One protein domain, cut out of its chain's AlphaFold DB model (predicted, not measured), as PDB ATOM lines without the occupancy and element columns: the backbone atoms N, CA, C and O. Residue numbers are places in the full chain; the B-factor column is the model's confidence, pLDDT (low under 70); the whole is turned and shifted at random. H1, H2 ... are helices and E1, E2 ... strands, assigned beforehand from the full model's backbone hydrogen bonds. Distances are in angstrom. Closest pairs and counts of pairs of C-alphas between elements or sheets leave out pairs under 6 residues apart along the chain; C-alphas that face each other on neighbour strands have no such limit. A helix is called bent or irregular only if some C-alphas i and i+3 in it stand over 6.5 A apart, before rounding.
ATOM      1  N   ALA A   2     120.480 214.509 125.989       67.62
ATOM      2  CA  ALA A   2     120.233 214.776 127.405       67.62
ATOM      3  C   ALA A   2     121.202 213.953 128.271       67.62
ATOM      4  O   ALA A   2     121.476 212.791 127.954       67.62
ATOM      5  N   ASP A   3     121.713 214.556 129.342       74.31
ATOM      6  CA  ASP A   3     122.570 213.872 130.305       74.31
ATOM      7  C   ASP A   3     121.775 212.781 131.018       74.31
ATOM      8  O   ASP A   3     120.770 213.040 131.682       74.31
ATOM      9  N   LYS A   4     122.211 211.528 130.855       81.75
ATOM     10  CA  LYS A   4     121.594 210.387 131.526       81.75
ATOM     11  C   LYS A   4     122.177 210.267 132.933       81.75
ATOM     12  O   LYS A   4     123.335 209.876 133.087       81.75
ATOM     13  N   ILE A   5     121.371 210.617 133.931       83.81
ATOM     14  CA  ILE A   5     121.699 210.457 135.352       83.81
ATOM     15  C   ILE A   5     121.405 209.014 135.773       83.81
ATOM     16  O   ILE A   5     120.360 208.461 135.430       83.81
ATOM     17  N   ASP A   6     122.327 208.417 136.516       85.00
ATOM     18  CA  ASP A   6     122.163 207.129 137.189       85.00
ATOM     19  C   ASP A   6     122.633 207.246 138.641       85.00
ATOM     20  O   ASP A   6     123.161 208.280 139.048       85.00
ATOM     21  N   PHE A   7     122.407 206.204 139.432       87.25
ATOM     22  CA  PHE A   7     122.602 206.216 140.872       87.25
ATOM     23  C   PHE A   7     123.400 204.997 141.330       87.25
ATOM     24  O   PHE A   7     123.108 203.851 140.961       87.25
ATOM     25  N   LEU A   8     124.392 205.253 142.183       86.62
ATOM     26  CA  LEU A   8     125.058 204.228 142.981       86.62
ATOM     27  C   LEU A   8     124.073 203.607 143.982       86.62
ATOM     28  O   LEU A   8     123.019 204.173 144.281       86.62
ATOM     29  N   LYS A   9     124.411 202.431 144.521       82.81
ATOM     30  CA  LYS A   9     123.591 201.746 145.536       82.81
ATOM     31  C   LYS A   9     123.334 202.587 146.794       82.81
ATOM     32  O   LYS A   9     122.306 202.397 147.438       82.81
ATOM     33  N   ASP A  10     124.238 203.501 147.138       85.25
ATOM     34  CA  ASP A  10     124.095 204.432 148.266       85.25
ATOM     35  C   ASP A  10     123.229 205.667 147.947       85.25
ATOM     36  O   ASP A  10     123.009 206.509 148.816       85.25
ATOM     37  N   GLY A  11     122.708 205.770 146.719       84.50
ATOM     38  CA  GLY A  11     121.877 206.880 146.260       84.50
ATOM     39  C   GLY A  11     122.656 208.055 145.670       84.50
ATOM     40  O   GLY A  11     122.034 209.039 145.271       84.50
ATOM     41  N   THR A  12     123.986 207.975 145.568       85.31
ATOM     42  CA  THR A  12     124.797 209.035 144.952       85.31
ATOM     43  C   THR A  12     124.526 209.113 143.441       85.31
ATOM     44  O   THR A  12     124.735 208.114 142.741       85.31
ATOM     45  N   PRO A  13     124.071 210.266 142.906       87.06
ATOM     46  CA  PRO A  13     123.847 210.435 141.476       87.06
ATOM     47  C   PRO A  13     125.162 210.638 140.714       87.06
ATOM     48  O   PRO A  13     126.074 211.309 141.195       87.06
ATOM     49  N   PHE A  14     125.232 210.141 139.481       81.06
ATOM     50  CA  PHE A  14     126.314 210.430 138.541       81.06
ATOM     51  C   PHE A  14     125.805 210.479 137.092       81.06
ATOM     52  O   PHE A  14     124.776 209.896 136.752       81.06
ATOM     53  N   VAL A  15     126.525 211.186 136.215       83.44
ATOM     54  CA  VAL A  15     126.155 211.340 134.796       83.44
ATOM     55  C   VAL A  15     126.906 210.316 133.945       83.44
ATOM     56  O   VAL A  15     128.111 210.443 133.746       83.44
ATOM     57  N   ILE A  16     126.196 209.326 133.393       74.44
ATOM     58  CA  ILE A  16     126.802 208.208 132.643       74.44
ATOM     59  C   ILE A  16     127.616 208.697 131.441       74.44
ATOM     60  O   ILE A  16     128.648 208.124 131.121       74.44
ATOM     61  N   ASN A  17     127.176 209.765 130.778       78.06
ATOM     62  CA  ASN A  17     127.823 210.252 129.558       78.06
ATOM     63  C   ASN A  17     129.014 211.189 129.834       78.06
ATOM     64  O   ASN A  17     129.584 211.729 128.891       78.06
ATOM     65  N   ASN A  18     129.391 211.386 131.104       80.50
ATOM     66  CA  ASN A  18     130.429 212.332 131.514       80.50
ATOM     67  C   ASN A  18     131.561 211.682 132.332       80.50
ATOM     68  O   ASN A  18     132.177 212.322 133.183       80.50
ATOM     69  N   VAL A  19     131.838 210.400 132.072       76.81
ATOM     70  CA  VAL A  19     132.855 209.590 132.776       76.81
ATOM     71  C   VAL A  19     134.243 210.248 132.751       76.81
ATOM     72  O   VAL A  19     134.984 210.170 133.721       76.81
ATOM     73  N   HIS A  20     134.581 210.949 131.665       79.06
ATOM     74  CA  HIS A  20     135.886 211.598 131.482       79.06
ATOM     75  C   HIS A  20     136.165 212.756 132.452       79.06
ATOM     76  O   HIS A  20     137.323 213.125 132.617       79.06
ATOM     77  N   ASN A  21     135.127 213.325 133.071       84.06
ATOM     78  CA  ASN A  21     135.242 214.456 133.993       84.06
ATOM     79  C   ASN A  21     135.084 214.048 135.470       84.06
ATOM     80  O   ASN A  21     135.006 214.916 136.337       84.06
ATOM     81  N   MET A  22     135.003 212.747 135.766       86.69
ATOM     82  CA  MET A  22     134.920 212.227 137.133       86.69
ATOM     83  C   MET A  22     136.315 211.965 137.701       86.69
ATOM     84  O   MET A  22     137.234 211.608 136.965       86.69
ATOM     85  N   ASP A  23     136.471 212.120 139.016       89.75
ATOM     86  CA  ASP A  23     137.705 211.736 139.697       89.75
ATOM     87  C   ASP A  23     137.857 210.205 139.802       89.75
ATOM     88  O   ASP A  23     136.909 209.435 139.614       89.75
ATOM     89  N   ASN A  24     139.080 209.754 140.093       92.75
ATOM     90  CA  ASN A  24     139.401 208.328 140.162       92.75
ATOM     91  C   ASN A  24     138.586 207.589 141.234       92.75
ATOM     92  O   ASN A  24     138.206 206.439 141.016       92.75
ATOM     93  N   ASP A  25     138.295 208.231 142.367       91.94
ATOM     94  CA  ASP A  25     137.553 207.607 143.464       91.94
ATOM     95  C   ASP A  25     136.095 207.352 143.063       91.94
ATOM     96  O   ASP A  25     135.559 206.268 143.301       91.94
ATOM     97  N   MET A  26     135.459 208.315 142.395       87.75
ATOM     98  CA  MET A  26     134.118 208.174 141.836       87.75
ATOM     99  C   MET A  26     134.084 207.082 140.764       87.75
ATOM    100  O   MET A  26     133.183 206.242 140.771       87.75
ATOM    101  N   LEU A  27     135.079 207.038 139.873       90.31
ATOM    102  CA  LEU A  27     135.170 206.000 138.843       90.31
ATOM    103  C   LEU A  27     135.305 204.595 139.441       90.31
ATOM    104  O   LEU A  27     134.616 203.676 138.992       90.31
ATOM    105  N   LEU A  28     136.140 204.425 140.467       92.38
ATOM    106  CA  LEU A  28     136.303 203.146 141.161       92.38
ATOM    107  C   LEU A  28     135.023 202.722 141.889       92.38
ATOM    108  O   LEU A  28     134.637 201.557 141.799       92.38
ATOM    109  N   ARG A  29     134.315 203.657 142.534       89.88
ATOM    110  CA  ARG A  29     133.017 203.381 143.176       89.88
ATOM    111  C   ARG A  29     131.947 202.965 142.172       89.88
ATOM    112  O   ARG A  29     131.200 202.023 142.427       89.88
ATOM    113  N   ILE A  30     131.879 203.634 141.017       89.56
ATOM    114  CA  ILE A  30     130.986 203.232 139.921       89.56
ATOM    115  C   ILE A  30     131.349 201.825 139.450       89.56
ATOM    116  O   ILE A  30     130.467 200.981 139.315       89.56
ATOM    117  N   TRP A  31     132.633 201.548 139.219       90.06
ATOM    118  CA  TRP A  31     133.084 200.234 138.771       90.06
ATOM    119  C   TRP A  31     132.733 199.115 139.765       90.06
ATOM    120  O   TRP A  31     132.247 198.062 139.346       90.06
ATOM    121  N   GLU A  32     132.912 199.351 141.065       92.50
ATOM    122  CA  GLU A  32     132.557 198.406 142.128       92.50
ATOM    123  C   GLU A  32     131.040 198.145 142.172       92.50
ATOM    124  O   GLU A  32     130.613 196.989 142.137       92.50
ATOM    125  N   ASP A  33     130.212 199.200 142.157       89.69
ATOM    126  CA  ASP A  33     128.746 199.073 142.128       89.69
ATOM    127  C   ASP A  33     128.271 198.287 140.899       89.69
ATOM    128  O   ASP A  33     127.446 197.375 141.017       89.69
ATOM    129  N   ARG A  34     128.808 198.595 139.713       88.81
ATOM    130  CA  ARG A  34     128.430 197.893 138.479       88.81
ATOM    131  C   ARG A  34     128.858 196.440 138.491       88.81
ATOM    132  O   ARG A  34     128.055 195.598 138.094       88.81
ATOM    133  N   SER A  35     130.061 196.144 138.971       91.56
ATOM    134  CA  SER A  35     130.541 194.768 139.115       91.56
ATOM    135  C   SER A  35     129.616 193.965 140.029       91.56
ATOM    136  O   SER A  35     129.117 192.921 139.621       91.56
ATOM    137  N   ALA A  36     129.244 194.513 141.191       90.81
ATOM    138  CA  ALA A  36     128.319 193.854 142.113       90.81
ATOM    139  C   ALA A  36     126.927 193.599 141.496       90.81
ATOM    140  O   ALA A  36     126.315 192.553 141.728       90.81
ATOM    141  N   ARG A  37     126.409 194.536 140.687       89.44
ATOM    142  CA  ARG A  37     125.139 194.346 139.959       89.44
ATOM    143  C   ARG A  37     125.254 193.287 138.865       89.44
ATOM    144  O   ARG A  37     124.321 192.504 138.692       89.44
ATOM    145  N   ILE A  38     126.373 193.255 138.140       92.56
ATOM    146  CA  ILE A  38     126.653 192.230 137.127       92.56
ATOM    147  C   ILE A  38     126.722 190.854 137.788       92.56
ATOM    148  O   ILE A  38     126.084 189.932 137.292       92.56
ATOM    149  N   ASP A  39     127.410 190.720 138.920       92.12
ATOM    150  CA  ASP A  39     127.521 189.454 139.648       92.12
ATOM    151  C   ASP A  39     126.151 188.923 140.080       92.12
ATOM    152  O   ASP A  39     125.851 187.739 139.901       92.12
ATOM    153  N   LEU A  40     125.282 189.803 140.586       91.62
ATOM    154  CA  LEU A  40     123.913 189.436 140.940       91.62
ATOM    155  C   LEU A  40     123.118 188.978 139.709       91.62
ATOM    156  O   LEU A  40     122.503 187.914 139.735       91.62
ATOM    157  N   ALA A  41     123.188 189.730 138.608       92.00
ATOM    158  CA  ALA A  41     122.514 189.371 137.363       92.00
ATOM    159  C   ALA A  41     123.044 188.051 136.769       92.00
ATOM    160  O   ALA A  41     122.269 187.259 136.234       92.00
ATOM    161  N   MET A  42     124.348 187.779 136.883       92.44
ATOM    162  CA  MET A  42     124.956 186.519 136.444       92.44
ATOM    163  C   MET A  42     124.513 185.343 137.311       92.44
ATOM    164  O   MET A  42     124.261 184.259 136.783       92.44
ATOM    165  N   LYS A  43     124.351 185.551 138.621       93.38
ATOM    166  CA  LYS A  43     123.777 184.547 139.519       93.38
ATOM    167  C   LYS A  43     122.332 184.220 139.141       93.38
ATOM    168  O   LYS A  43     121.990 183.046 139.009       93.38
ATOM    169  N   ASP A  44     121.509 185.241 138.918       92.81
ATOM    170  CA  ASP A  44     120.110 185.061 138.517       92.81
ATOM    171  C   ASP A  44     120.004 184.358 137.160       92.81
ATOM    172  O   ASP A  44     119.231 183.411 137.004       92.81
ATOM    173  N   LYS A  45     120.852 184.747 136.200       92.69
ATOM    174  CA  LYS A  45     120.990 184.052 134.916       92.69
ATOM    175  C   LYS A  45     121.331 182.572 135.115       92.69
ATOM    176  O   LYS A  45     120.678 181.720 134.517       92.69
ATOM    177  N   GLY A  46     122.294 182.257 135.982       90.75
ATOM    178  CA  GLY A  46     122.671 180.877 136.298       90.75
ATOM    179  C   GLY A  46     121.522 180.059 136.897       90.75
ATOM    180  O   GLY A  46     121.324 178.903 136.522       90.75
ATOM    181  N   HIS A  47     120.706 180.653 137.773       92.56
ATOM    182  CA  HIS A  47     119.511 179.987 138.304       92.56
ATOM    183  C   HIS A  47     118.473 179.688 137.213       92.56
ATOM    184  O   HIS A  47     117.892 178.601 137.200       92.56
ATOM    185  N   ILE A  48     118.257 180.625 136.285       93.75
ATOM    186  CA  ILE A  48     117.348 180.428 135.146       93.75
ATOM    187  C   ILE A  48     117.855 179.286 134.258       93.75
ATOM    188  O   ILE A  48     117.089 178.386 133.921       93.75
ATOM    189  N   GLU A  49     119.143 179.278 133.912       92.38
ATOM    190  CA  GLU A  49     119.759 178.222 133.098       92.38
ATOM    191  C   GLU A  49     119.656 176.841 133.763       92.38
ATOM    192  O   GLU A  49     119.352 175.849 133.089       92.38
ATOM    193  N   MET A  50     119.846 176.773 135.083       90.56
ATOM    194  CA  MET A  50     119.693 175.544 135.863       90.56
ATOM    195  C   MET A  50     118.255 175.020 135.810       90.56
ATOM    196  O   MET A  50     118.039 173.833 135.558       90.56
ATOM    197  N   GLU A  51     117.265 175.891 136.005       92.81
ATOM    198  CA  GLU A  51     115.856 175.493 135.976       92.81
ATOM    199  C   GLU A  51     115.404 175.084 134.567       92.81
ATOM    200  O   GLU A  51     114.701 174.083 134.419       92.81
ATOM    201  N   LEU A  52     115.851 175.788 133.519       92.94
ATOM    202  CA  LEU A  52     115.605 175.381 132.132       92.94
ATOM    203  C   LEU A  52     116.210 174.004 131.850       92.94
ATOM    204  O   LEU A  52     115.522 173.128 131.332       92.94
ATOM    205  N   THR A  53     117.458 173.781 132.260       91.19
ATOM    206  CA  THR A  53     118.132 172.484 132.118       91.19
ATOM    207  C   THR A  53     117.376 171.376 132.853       91.19
ATOM    208  O   THR A  53     117.170 170.295 132.302       91.19
ATOM    209  N   ARG A  54     116.918 171.628 134.086       89.50
ATOM    210  CA  ARG A  54     116.130 170.666 134.867       89.50
ATOM    211  C   ARG A  54     114.827 170.290 134.156       89.50
ATOM    212  O   ARG A  54     114.522 169.104 134.068       89.50
ATOM    213  N   ARG A  55     114.085 171.273 133.631       91.19
ATOM    214  CA  ARG A  55     112.834 171.046 132.881       91.19
ATOM    215  C   ARG A  55     113.075 170.265 131.596       91.19
ATOM    216  O   ARG A  55     112.423 169.256 131.376       91.19
ATOM    217  N   MET A  56     114.070 170.664 130.803       91.56
ATOM    218  CA  MET A  56     114.421 169.954 129.570       91.56
ATOM    219  C   MET A  56     114.782 168.490 129.832       91.56
ATOM    220  O   MET A  56     114.327 167.616 129.102       91.56
ATOM    221  N   ASN A  57     115.548 168.206 130.891       85.38
ATOM    222  CA  ASN A  57     115.858 166.828 131.276       85.38
ATOM    223  C   ASN A  57     114.612 166.056 131.745       85.38
ATOM    224  O   ASN A  57     114.469 164.892 131.389       85.38
ATOM    225  N   ALA A  58     113.707 166.683 132.506       86.56
ATOM    226  CA  ALA A  58     112.457 166.049 132.937       86.56
ATOM    227  C   ALA A  58     111.540 165.690 131.752       86.56
ATOM    228  O   ALA A  58     110.923 164.628 131.754       86.56
ATOM    229  N   ASP A  59     111.518 166.536 130.723       87.50
ATOM    230  CA  ASP A  59     110.710 166.347 129.516       87.50
ATOM    231  C   ASP A  59     111.420 165.499 128.440       87.50
ATOM    232  O   ASP A  59     110.898 165.332 127.338       87.50
ATOM    233  N   ASN A  60     112.632 164.990 128.716       82.44
ATOM    234  CA  ASN A  60     113.523 164.353 127.732       82.44
ATOM    235  C   ASN A  60     113.729 165.191 126.448       82.44
ATOM    236  O   ASN A  60     113.948 164.657 125.359       82.44
ATOM    237  N   SER A  61     113.678 166.519 126.569       88.00
ATOM    238  CA  SER A  61     113.843 167.446 125.453       88.00
ATOM    239  C   SER A  61     115.293 167.905 125.298       88.00
ATOM    240  O   SER A  61     116.009 168.153 126.268       88.00
ATOM    241  N   THR A  62     115.730 168.077 124.049       89.62
ATOM    242  CA  THR A  62     117.045 168.646 123.711       89.62
ATOM    243  C   THR A  62     116.966 170.089 123.217       89.62
ATOM    244  O   THR A  62     118.006 170.734 123.072       89.62
TER     245      THR A  62
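AT A GLANCE: This is residues 2 to 62 of the 156 residues of an uncharacterized protein of Candidatus Pacearchaeota archaeon (UniProt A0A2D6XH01). A small head, the hairpin of strands E1 and E2 with short helix H1, sits near one end of long helix H2, which makes the length. Residues 38 to 52 and 54 to 60 stick out free. The printed part has 61 residues, in order E1, E2, H1, H2; it is mostly helix and extended, with a radius of gyration of the C-alphas of 18.3 A and spans of 55 by 24 by 19 A.

IN THESE COORDINATES: E1 is residues 5 to 7, beginning at C-alpha 5 (121.699, 210.457, 135.352), and E2 residues 13 to 15. H1, residues 16 to 21, is irregular: C-alphas 17 and 20 are 8.4 A apart. H2, residues 24 to 58, is 50.7 A long, ending at C-alpha 58 (112.457, 166.049, 132.937).

HOW THE PARTS SIT: E1 and E2 are an antiparallel hairpin at 141 degrees, with N 6 and O 14 within hydrogen-bond range at 2.9 A. The closest C-alphas of E1 and H1, Ile 5 and Ile 16, are 6.2 A apart. H1 and H2 are close but not clearly touching, closest at the C-alphas of Val 19 and Leu 27, 7.4 A; they run opposite ways at a shallow tilt of 34.6 degrees, only just short of steep. H2 is apart from E1 and E2. In H2 every O i to N i+4 pair is within hydrogen-bond range; in H1 0 of 2 are, and 1 of 3 O i to N i+3 pairs.

THE WHOLE: The C-alphas farthest apart, of Asn 21 and Asn 60, are 55.0 A apart. The printed part has no cut, and its three links are tight. In this predicted model residue 2 has pLDDT under 70.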